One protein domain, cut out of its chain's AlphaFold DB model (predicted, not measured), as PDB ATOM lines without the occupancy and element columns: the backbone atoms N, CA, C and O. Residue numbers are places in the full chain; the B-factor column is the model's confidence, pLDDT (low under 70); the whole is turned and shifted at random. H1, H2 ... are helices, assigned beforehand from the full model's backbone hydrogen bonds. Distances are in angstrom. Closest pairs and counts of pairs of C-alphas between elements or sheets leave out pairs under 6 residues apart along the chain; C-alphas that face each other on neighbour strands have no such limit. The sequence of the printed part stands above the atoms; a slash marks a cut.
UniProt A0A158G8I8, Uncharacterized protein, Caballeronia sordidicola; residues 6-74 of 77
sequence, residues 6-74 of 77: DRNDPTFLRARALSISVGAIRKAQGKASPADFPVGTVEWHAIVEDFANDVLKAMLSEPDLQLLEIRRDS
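What this domain is: This is residues 6 to 74 of the 77 residues of an uncharacterized protein of Caballeronia sordidicola (UniProt A0A158G8I8). Two long helices, H1 and H2, cross as a lopsided X: H2 passes the middle of H1, at H1 residues 18 to 22, with its own later part, residues 51 to 58. A long loop, residues 29 to 41, leads from the last residue of H1 back to the first of H2, and a loose tail, residues 60 to 74 with the very short H3 in it, sticks out, as do residues 8 to 14 at the other end of the printed part. The printed part has 69 residues with three named helices, in the order H1, H2, H3, and no named strand; its class is all helix. It is loose, with a radius of gyration of the C-alphas of 15.4 A, and spans 51 by 32 by 17 A, an outline that is only just flat.

Where its parts are: Start at Asp 6 and go on to C-alpha 10 at (-45.610, 82.573, -35.918), where H1 begins. H1, residues 10 to 28, runs 27.0 A from there to C-alpha 28 at (-29.747, 81.379, -14.129). Pass residues 29 to 41 and find H2, residues 42 to 60, 27.4 A from first to last C-alpha. H3, residues 66 to 69, covers 5.3 A and ends at C-alpha 69, (-47.448, 63.133, -11.495).

How they stand to each other: Look first at Val 22 and Val 55: their C-alphas, 6.5 A apart, are the closest of H1 and H2. The two helices touch, with 7 pairs of C-alphas within 8 A. H1 does so with residues 18 to 22 alone and H2 with residues 51 to 58 alone. Their lines stand at a steep tilt of 67 degrees and they run opposite ways, with centres 12.1 A apart. H3 touches no helix: it is apart from H1 and from H2. In H1 and H2 you find every O i to N i+4 pair within hydrogen-bond range, while H3, with 4 residues, is too short for such a pair and has its one O i to N i+3 pair within range.

The domain as a whole: Look at Gly 40 and Ser 74 for the two C-alphas farthest apart, 51.0 A. The printed part has no cut. The link from H1 to H2 is long, with 13 residues, and the link from H2 to H3 is tight, with 5. Residues 8 to 14, of which 10 to 14 belong to H1, and residues 60 to 74, of which 66 to 69 belong to H3, stand free; the body without them has 47 residues and spans 30 by 26 by 15 A. In the B-factor column the mean pLDDT of the printed part is 84.6, and this predicted model is under 70 at residues 6 to 7 and 61 to 74.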
ATOM      1  N   ASP A   6     -41.740  88.842 -41.951       62.06
ATOM      2  CA  ASP A   6     -41.152  87.698 -41.232       62.06
ATOM      3  C   ASP A   6     -41.117  87.882 -39.706       62.06
ATOM      4  O   ASP A   6     -41.071  86.907 -38.963       62.06
ATOM      5  N   ARG A   7     -41.160  89.118 -39.185       68.38
ATOM      6  CA  ARG A   7     -41.083  89.351 -37.725       68.38
ATOM      7  C   ARG A   7     -42.373  89.009 -36.985       68.38
ATOM      8  O   ARG A   7     -42.326  88.784 -35.776       68.38
ATOM      9  N   ASN A   8     -43.492  88.991 -37.704       82.12
ATOM     10  CA  ASN A   8     -44.789  88.559 -37.190       82.12
ATOM     11  C   ASN A   8     -45.117  87.117 -37.590       82.12
ATOM     12  O   ASN A   8     -46.174  86.617 -37.205       82.12
ATOM     13  N   ASP A   9     -44.230  86.444 -38.329       87.12
ATOM     14  CA  ASP A   9     -44.401  85.035 -38.641       87.12
ATOM     15  C   ASP A   9     -44.453  84.216 -37.331       87.12
ATOM     16  O   ASP A   9     -43.567  84.340 -36.472       87.12
ATOM     17  N   PRO A  10     -45.483  83.376 -37.129       88.12
ATOM     18  CA  PRO A  10     -45.610  82.573 -35.918       88.12
ATOM     19  C   PRO A  10     -44.410  81.656 -35.661       88.12
ATOM     20  O   PRO A  10     -44.084  81.395 -34.500       88.12
ATOM     21  N   THR A  11     -43.743  81.169 -36.709       86.56
ATOM     22  CA  THR A  11     -42.543  80.331 -36.582       86.56
ATOM     23  C   THR A  11     -41.374  81.165 -36.079       86.56
ATOM     24  O   THR A  11     -40.718  80.767 -35.113       86.56
ATOM     25  N   PHE A  12     -41.162  82.352 -36.650       87.38
ATOM     26  CA  PHE A  12     -40.155  83.299 -36.171       87.38
ATOM     27  C   PHE A  12     -40.383  83.684 -34.703       87.38
ATOM     28  O   PHE A  12     -39.452  83.637 -33.895       87.38
ATOM     29  N   LEU A  13     -41.621  84.013 -34.322       90.75
ATOM     30  CA  LEU A  13     -41.958  84.375 -32.942       90.75
ATOM     31  C   LEU A  13     -41.716  83.220 -31.964       90.75
ATOM     32  O   LEU A  13     -41.177  83.449 -30.878       90.75
ATOM     33  N   ARG A  14     -42.056  81.985 -32.348       89.56
ATOM     34  CA  ARG A  14     -41.779  80.784 -31.543       89.56
ATOM     35  C   ARG A  14     -40.281  80.542 -31.383       89.56
ATOM     36  O   ARG A  14     -39.825  80.348 -30.259       89.56
ATOM     37  N   ALA A  15     -39.511  80.615 -32.469       90.12
ATOM     38  CA  ALA A  15     -38.058  80.465 -32.426       90.12
ATOM     39  C   ALA A  15     -37.402  81.549 -31.551       90.12
ATOM     40  O   ALA A  15     -36.535  81.255 -30.725       90.12
ATOM     41  N   ARG A  16     -37.867  82.800 -31.664       91.56
ATOM     42  CA  ARG A  16     -37.409  83.911 -30.824       91.56
ATOM     43  C   ARG A  16     -37.737  83.682 -29.349       91.56
ATOM     44  O   ARG A  16     -36.866  83.878 -28.505       91.56
ATOM     45  N   ALA A  17     -38.964  83.274 -29.033       93.38
ATOM     46  CA  ALA A  17     -39.371  82.983 -27.661       93.38
ATOM     47  C   ALA A  17     -38.527  81.850 -27.058       93.38
ATOM     48  O   ALA A  17     -38.054  81.975 -25.930       93.38
ATOM     49  N   LEU A  18     -38.269  80.789 -27.826       93.12
ATOM     50  CA  LEU A  18     -37.409  79.688 -27.404       93.12
ATOM     51  C   LEU A  18     -35.976  80.155 -27.114       93.12
ATOM     52  O   LEU A  18     -35.444  79.863 -26.046       93.12
ATOM     53  N   SER A  19     -35.372  80.923 -28.025       93.50
ATOM     54  CA  SER A  19     -34.022  81.472 -27.843       93.50
ATOM     55  C   SER A  19     -33.914  82.333 -26.577       93.50
ATOM     56  O   SER A  19     -32.970  82.175 -25.801       93.50
ATOM     57  N   ILE A  20     -34.912  83.186 -26.310       94.94
ATOM     58  CA  ILE A  20     -34.963  84.007 -25.090       94.94
ATOM     59  C   ILE A  20     -35.051  83.124 -23.838       94.94
ATOM     60  O   ILE A  20     -34.313  83.351 -22.879       94.94
ATOM     61  N   SER A  21     -35.914  82.104 -23.850       95.38
ATOM     62  CA  SER A  21     -36.073  81.175 -22.725       95.38
ATOM     63  C   SER A  21     -34.783  80.412 -22.419       95.38
ATOM     64  O   SER A  21     -34.367  80.356 -21.261       95.38
ATOM     65  N   VAL A  22     -34.100  79.888 -23.442       95.31
ATOM     66  CA  VAL A  22     -32.811  79.195 -23.276       95.31
ATOM     67  C   VAL A  22     -31.751  80.137 -22.703       95.31
ATOM     68  O   VAL A  22     -31.058  79.775 -21.751       95.31
ATOM     69  N   GLY A  23     -31.664  81.371 -23.210       95.62
ATOM     70  CA  GLY A  23     -30.749  82.382 -22.671       95.62
ATOM     71  C   GLY A  23     -31.018  82.708 -21.200       95.62
ATOM     72  O   GLY A  23     -30.084  82.780 -20.399       95.62
ATOM     73  N   ALA A  24     -32.288  82.837 -20.810       95.56
ATOM     74  CA  ALA A  24     -32.668  83.069 -19.419       95.56
ATOM     75  C   ALA A  24     -32.264  81.900 -18.501       95.56
ATOM     76  O   ALA A  24     -31.714  82.131 -17.421       95.56
ATOM     77  N   ILE A  25     -32.471  80.653 -18.942       94.75
ATOM     78  CA  ILE A  25     -32.071  79.451 -18.196       94.75
ATOM     79  C   ILE A  25     -30.547  79.386 -18.047       94.75
ATOM     80  O   ILE A  25     -30.051  79.187 -16.937       94.75
ATOM     81  N   ARG A  26     -29.789  79.602 -19.129       96.62
ATOM     82  CA  ARG A  26     -28.316  79.612 -19.082       96.62
ATOM     83  C   ARG A  26     -27.797  80.660 -18.105       96.62
ATOM     84  O   ARG A  26     -26.960  80.337 -17.263       96.62
ATOM     85  N   LYS A  27     -28.358  81.872 -18.143       95.31
ATOM     86  CA  LYS A  27     -28.016  82.935 -17.194       95.31
ATOM     87  C   LYS A  27     -28.289  82.524 -15.745       95.31
ATOM     88  O   LYS A  27     -27.439  82.749 -14.888       95.31
ATOM     89  N   ALA A  28     -29.429  81.889 -15.466       96.44
ATOM     90  CA  ALA A  28     -29.747  81.379 -14.129       96.44
ATOM     91  C   ALA A  28     -28.779  80.272 -13.661       96.44
ATOM     92  O   ALA A  28     -28.521  80.144 -12.468       96.44
ATOM     93  N   GLN A  29     -28.209  79.506 -14.595       96.00
ATOM     94  CA  GLN A  29     -27.171  78.503 -14.332       96.00
ATOM     95  C   GLN A  29     -25.751  79.095 -14.232       96.00
ATOM     96  O   GLN A  29     -24.799  78.340 -14.043       96.00
ATOM     97  N   GLY A  30     -25.577  80.411 -14.400       96.25
ATOM     98  CA  GLY A  30     -24.257  81.053 -14.446       96.25
ATOM     99  C   GLY A  30     -23.462  80.758 -15.724       96.25
ATOM    100  O   GLY A  30     -22.254  80.975 -15.759       96.25
ATOM    101  N   LYS A  31     -24.120  80.256 -16.775       96.12
ATOM    102  CA  LYS A  31     -23.502  79.993 -18.078       96.12
ATOM    103  C   LYS A  31     -23.572  81.231 -18.963       96.12
ATOM    104  O   LYS A  31     -24.591  81.921 -19.001       96.12
ATOM    105  N   ALA A  32     -22.515  81.449 -19.738       94.31
ATOM    106  CA  ALA A  32     -22.476  82.527 -20.713       94.31
ATOM    107  C   ALA A  32     -23.389  82.237 -21.918       94.31
ATOM    108  O   ALA A  32     -23.676  81.079 -22.251       94.31
ATOM    109  N   SER A  33     -23.843  83.298 -22.569       94.31
ATOM    110  CA  SER A  33     -24.674  83.283 -23.770       94.31
ATOM    111  C   SER A  33     -23.947  83.982 -24.925       94.31
ATOM    112  O   SER A  33     -23.077  84.814 -24.680       94.31
ATOM    113  N   PRO A  34     -24.307  83.716 -26.194       94.50
ATOM    114  CA  PRO A  34     -23.640  84.346 -27.338       94.50
ATOM    115  C   PRO A  34     -23.650  85.881 -27.301       94.50
ATOM    116  O   PRO A  34     -22.740  86.514 -27.818       94.50
ATOM    117  N   ALA A  35     -24.663  86.487 -26.672       92.19
ATOM    118  CA  ALA A  35     -24.777  87.938 -26.514       92.19
ATOM    119  C   ALA A  35     -23.728  88.554 -25.567       92.19
ATOM    120  O   ALA A  35     -23.562  89.772 -25.573       92.19
ATOM    121  N   ASP A  36     -23.030  87.737 -24.772       93.94
ATOM    122  CA  ASP A  36     -22.002  88.193 -23.829       93.94
ATOM    123  C   ASP A  36     -20.628  88.386 -24.499       93.94
ATOM    124  O   ASP A  36     -19.707  88.918 -23.880       93.94
ATOM    125  N   PHE A  37     -20.480  87.977 -25.765       94.56
ATOM    126  CA  PHE A  37     -19.226  88.042 -26.515       94.56
ATOM    127  C   PHE A  37     -19.390  88.855 -27.803       94.56
ATOM    128  O   PHE A  37     -20.458  88.819 -28.423       94.56
ATOM    129  N   PRO A  38     -18.339  89.561 -28.260       95.44
ATOM    130  CA  PRO A  38     -18.356  90.188 -29.573       95.44
ATOM    131  C   PRO A  38     -18.561  89.137 -30.667       95.44
ATOM    132  O   PRO A  38     -17.880  88.113 -30.705       95.44
ATOM    133  N   VAL A  39     -19.498  89.398 -31.576       94.75
ATOM    134  CA  VAL A  39     -19.817  88.478 -32.673       94.75
ATOM    135  C   VAL A  39     -18.572  88.215 -33.522       94.75
ATOM    136  O   VAL A  39     -17.876  89.147 -33.923       94.75
ATOM    137  N   GLY A  40     -18.324  86.941 -33.824       93.69
ATOM    138  CA  GLY A  40     -17.242  86.516 -34.710       93.69
ATOM    139  C   GLY A  40     -15.913  86.203 -34.020       93.69
ATOM    140  O   GLY A  40     -15.001  85.728 -34.696       93.69
ATOM    141  N   THR A  41     -15.777  86.400 -32.703       96.12
ATOM    142  CA  THR A  41     -14.582  85.925 -31.982       96.12
ATOM    143  C   THR A  41     -14.597  84.405 -31.812       96.12
ATOM    144  O   THR A  41     -15.626  83.751 -31.997       96.12
ATOM    145  N   VAL A  42     -13.454  83.813 -31.463       95.56
ATOM    146  CA  VAL A  42     -13.351  82.361 -31.228       95.56
ATOM    147  C   VAL A  42     -14.244  81.940 -30.059       95.56
ATOM    148  O   VAL A  42     -14.956  80.941 -30.149       95.56
ATOM    149  N   GLU A  43     -14.276  82.744 -28.998       95.00
ATOM    150  CA  GLU A  43     -15.115  82.526 -27.820       95.00
ATOM    151  C   GLU A  43     -16.600  82.588 -28.185       95.00
ATOM    152  O   GLU A  43     -17.382  81.753 -27.734       95.00
ATOM    153  N   TRP A  44     -16.990  83.531 -29.050       95.50
ATOM    154  CA  TRP A  44     -18.362  83.621 -29.535       95.50
ATOM    155  C   TRP A  44     -18.779  82.353 -30.283       95.50
ATOM    156  O   TRP A  44     -19.843  81.809 -29.997       95.50
ATOM    157  N   HIS A  45     -17.937  81.832 -31.182       96.38
ATOM    158  CA  HIS A  45     -18.246  80.602 -31.920       96.38
ATOM    159  C   HIS A  45     -18.403  79.392 -30.991       96.38
ATOM    160  O   HIS A  45     -19.366  78.641 -31.137       96.38
ATOM    161  N   ALA A  46     -17.514  79.242 -30.004       94.69
ATOM    162  CA  ALA A  46     -17.605  78.158 -29.024       94.69
ATOM    163  C   ALA A  46     -18.915  78.226 -28.218       94.69
ATOM    164  O   ALA A  46     -19.611  77.227 -28.044       94.69
ATOM    165  N   ILE A  47     -19.301  79.424 -27.771       96.94
ATOM    166  CA  ILE A  47     -20.535  79.613 -26.999       96.94
ATOM    167  C   ILE A  47     -21.787  79.469 -27.872       96.94
ATOM    168  O   ILE A  47     -22.818  79.020 -27.371       96.94
ATOM    169  N   VAL A  48     -21.721  79.806 -29.163       96.44
ATOM    170  CA  VAL A  48     -22.816  79.574 -30.118       96.44
ATOM    171  C   VAL A  48     -23.100  78.087 -30.286       96.44
ATOM    172  O   VAL A  48     -24.269  77.708 -30.271       96.44
ATOM    173  N   GLU A  49     -22.070  77.250 -30.406       95.38
ATOM    174  CA  GLU A  49     -22.243  75.798 -30.529       95.38
ATOM    175  C   GLU A  49     -22.905  75.205 -29.275       95.38
ATOM    176  O   GLU A  49     -23.923  74.512 -29.361       95.38
ATOM    177  N   ASP A  50     -22.411  75.573 -28.093       95.81
ATOM    178  CA  ASP A  50     -23.005  75.175 -26.813       95.81
ATOM    179  C   ASP A  50     -24.450  75.669 -26.651       95.81
ATOM    180  O   ASP A  50     -25.315  74.947 -26.149       95.81
ATOM    181  N   PHE A  51     -24.731  76.904 -27.065       96.25
ATOM    182  CA  PHE A  51     -26.074  77.474 -27.014       96.25
ATOM    183  C   PHE A  51     -27.027  76.767 -27.985       96.25
ATOM    184  O   PHE A  51     -28.171  76.484 -27.628       96.25
ATOM    185  N   ALA A  52     -26.567  76.441 -29.196       94.62
ATOM    186  CA  ALA A  52     -27.349  75.701 -30.181       94.62
ATOM    187  C   ALA A  52     -27.710  74.301 -29.668       94.62
ATOM    188  O   ALA A  52     -28.850  73.866 -29.836       94.62
ATOM    189  N   ASN A  53     -26.791  73.635 -28.966       94.81
ATOM    190  CA  ASN A  53     -27.066  72.358 -28.308       94.81
ATOM    191  C   ASN A  53     -28.169  72.470 -27.244       94.81
ATOM    192  O   ASN A  53     -29.026  71.589 -27.161       94.81
ATOM    193  N   ASP A  54     -28.197  73.545 -26.452       94.94
ATOM    194  CA  ASP A  54     -29.278  73.771 -25.483       94.94
ATOM    195  C   ASP A  54     -30.624  74.050 -26.167       94.94
ATOM    196  O   ASP A  54     -31.658  73.561 -25.711       94.94
ATOM    197  N   VAL A  55     -30.624  74.787 -27.284       93.75
ATOM    198  CA  VAL A  55     -31.831  75.001 -28.099       93.75
ATOM    199  C   VAL A  55     -32.337  73.681 -28.680       93.75
ATOM    200  O   VAL A  55     -33.524  73.390 -28.560       93.75
ATOM    201  N   LEU A  56     -31.455  72.856 -29.255       91.88
ATOM    202  CA  LEU A  56     -31.813  71.538 -29.787       91.88
ATOM    203  C   LEU A  56     -32.387  70.634 -28.698       91.88
ATOM    204  O   LEU A  56     -33.425  70.014 -28.912       91.88
ATOM    205  N   LYS A  57     -31.770  70.608 -27.510       90.50
ATOM    206  CA  LYS A  57     -32.327  69.895 -26.353       90.50
ATOM    207  C   LYS A  57     -33.720  70.409 -26.015       90.50
ATOM    208  O   LYS A  57     -34.628  69.605 -25.924       90.50
ATOM    209  N   ALA A  58     -33.927  71.720 -25.921       89.44
ATOM    210  CA  ALA A  58     -35.243  72.280 -25.615       89.44
ATOM    211  C   ALA A  58     -36.308  72.006 -26.701       89.44
ATOM    212  O   ALA A  58     -37.492  71.973 -26.384       89.44
ATOM    213  N   MET A  59     -35.907  71.809 -27.964       86.50
ATOM    214  CA  MET A  59     -36.814  71.411 -29.051       86.50
ATOM    215  C   MET A  59     -37.146  69.916 -29.047       86.50
ATOM    216  O   MET A  59     -38.230  69.540 -29.482       86.50
ATOM    217  N   LEU A  60     -36.197  69.078 -28.625       82.62
ATOM    218  CA  LEU A  60     -36.299  67.615 -28.647       82.62
ATOM    219  C   LEU A  60     -36.736  67.021 -27.305       82.62
ATOM    220  O   LEU A  60     -37.114  65.854 -27.246       82.62
ATOM    221  N   SER A  61     -36.671  67.800 -26.227       67.75
ATOM    222  CA  SER A  61     -37.267  67.452 -24.948       67.75
ATOM    223  C   SER A  61     -38.780  67.405 -25.126       67.75
ATOM    224  O   SER A  61     -39.435  68.439 -25.249       67.75
ATOM    225  N   GLU A  62     -39.336  66.193 -25.120       58.03
ATOM    226  CA  GLU A  62     -40.741  65.970 -24.776       58.03
ATOM    227  C   GLU A  62     -41.057  66.772 -23.500       58.03
ATOM    228  O   GLU A  62     -40.189  66.883 -22.622       58.03
ATOM    229  N   PRO A  63     -42.256  67.364 -23.356       54.31
ATOM    230  CA  PRO A  63     -42.623  67.969 -22.090       54.31
ATOM    231  C   PRO A  63     -42.540  66.871 -21.029       54.31
ATOM    232  O   PRO A  63     -43.335  65.933 -21.054       54.31
ATOM    233  N   ASP A  64     -41.583  66.986 -20.106       54.22
ATOM    234  CA  ASP A  64     -41.513  66.153 -18.909       54.22
ATOM    235  C   ASP A  64     -42.743  66.466 -18.038       54.22
ATOM    236  O   ASP A  64     -42.703  67.180 -17.035       54.22
ATOM    237  N   LEU A  65     -43.889  65.912 -18.441       51.12
ATOM    238  CA  LEU A  65     -45.135  65.868 -17.686       51.12
ATOM    239  C   LEU A  65     -44.988  65.008 -16.418       51.12
ATOM    240  O   LEU A  65     -45.890  64.998 -15.585       51.12
ATOM    241  N   GLN A  66     -43.837  64.363 -16.204       47.38
ATOM    242  CA  GLN A  66     -43.544  63.591 -14.993       47.38
ATOM    243  C   GLN A  66     -43.463  64.470 -13.731       47.38
ATOM    244  O   GLN A  66     -43.719  63.988 -12.627       47.38
ATOM    245  N   LEU A  67     -43.216  65.784 -13.853       50.28
ATOM    246  CA  LEU A  67     -43.266  66.688 -12.693       50.28
ATOM    247  C   LEU A  67     -44.709  66.986 -12.221       50.28
ATOM    248  O   LEU A  67     -44.904  67.455 -11.098       50.28
ATOM    249  N   LEU A  68     -45.733  66.700 -13.039       51.22
ATOM    250  CA  LEU A  68     -47.144  66.815 -12.642       51.22
ATOM    251  C   LEU A  68     -47.683  65.543 -11.968       51.22
ATOM    252  O   LEU A  68     -48.647  65.641 -11.207       51.22
ATOM    253  N   GLU A  69     -47.058  64.380 -12.174       52.44
ATOM    254  CA  GLU A  69     -47.448  63.133 -11.495       52.44
ATOM    255  C   GLU A  69     -46.997  63.118 -10.026       52.44
ATOM    256  O   GLU A  69     -47.776  62.745  -9.150       52.44
ATOM    257  N   ILE A  70     -45.827  63.683  -9.707       55.56
ATOM    258  CA  ILE A  70     -45.304  63.734  -8.324       55.56
ATOM    259  C   ILE A  70     -46.198  64.575  -7.382       55.56
ATOM    260  O   ILE A  70     -46.239  64.344  -6.171       55.56
ATOM    261  N   ARG A  71     -46.976  65.534  -7.910       55.12
ATOM    262  CA  ARG A  71     -47.922  66.336  -7.107       55.12
ATOM    263  C   ARG A  71     -49.279  65.644  -6.893       55.12
ATOM    264  O   ARG A  71     -49.999  66.033  -5.975       55.12
ATOM    265  N   ARG A  72     -49.651  64.633  -7.688       55.44
ATOM    266  CA  ARG A  72     -50.943  63.935  -7.526       55.44
ATOM    267  C   ARG A  72     -50.936  62.920  -6.380       55.44
ATOM    268  O   ARG A  72     -51.959  62.772  -5.721       55.44
ATOM    269  N   ASP A  73     -49.781  62.336  -6.071       57.16
ATOM    270  CA  ASP A  73     -49.672  61.264  -5.070       57.16
ATOM    271  C   ASP A  73     -49.435  61.750  -3.631       57.16
ATOM    272  O   ASP A  73     -49.411  60.957  -2.692       57.16
ATOM    273  N   SER A  74     -49.303  63.060  -3.411       55.81
ATOM    274  CA  SER A  74     -49.108  63.643  -2.071       55.81
ATOM    275  C   SER A  74     -50.401  64.116  -1.392       55.81
ATOM    276  O   SER A  74     -50.348  64.659  -0.290       55.81
TER     277      SER A  74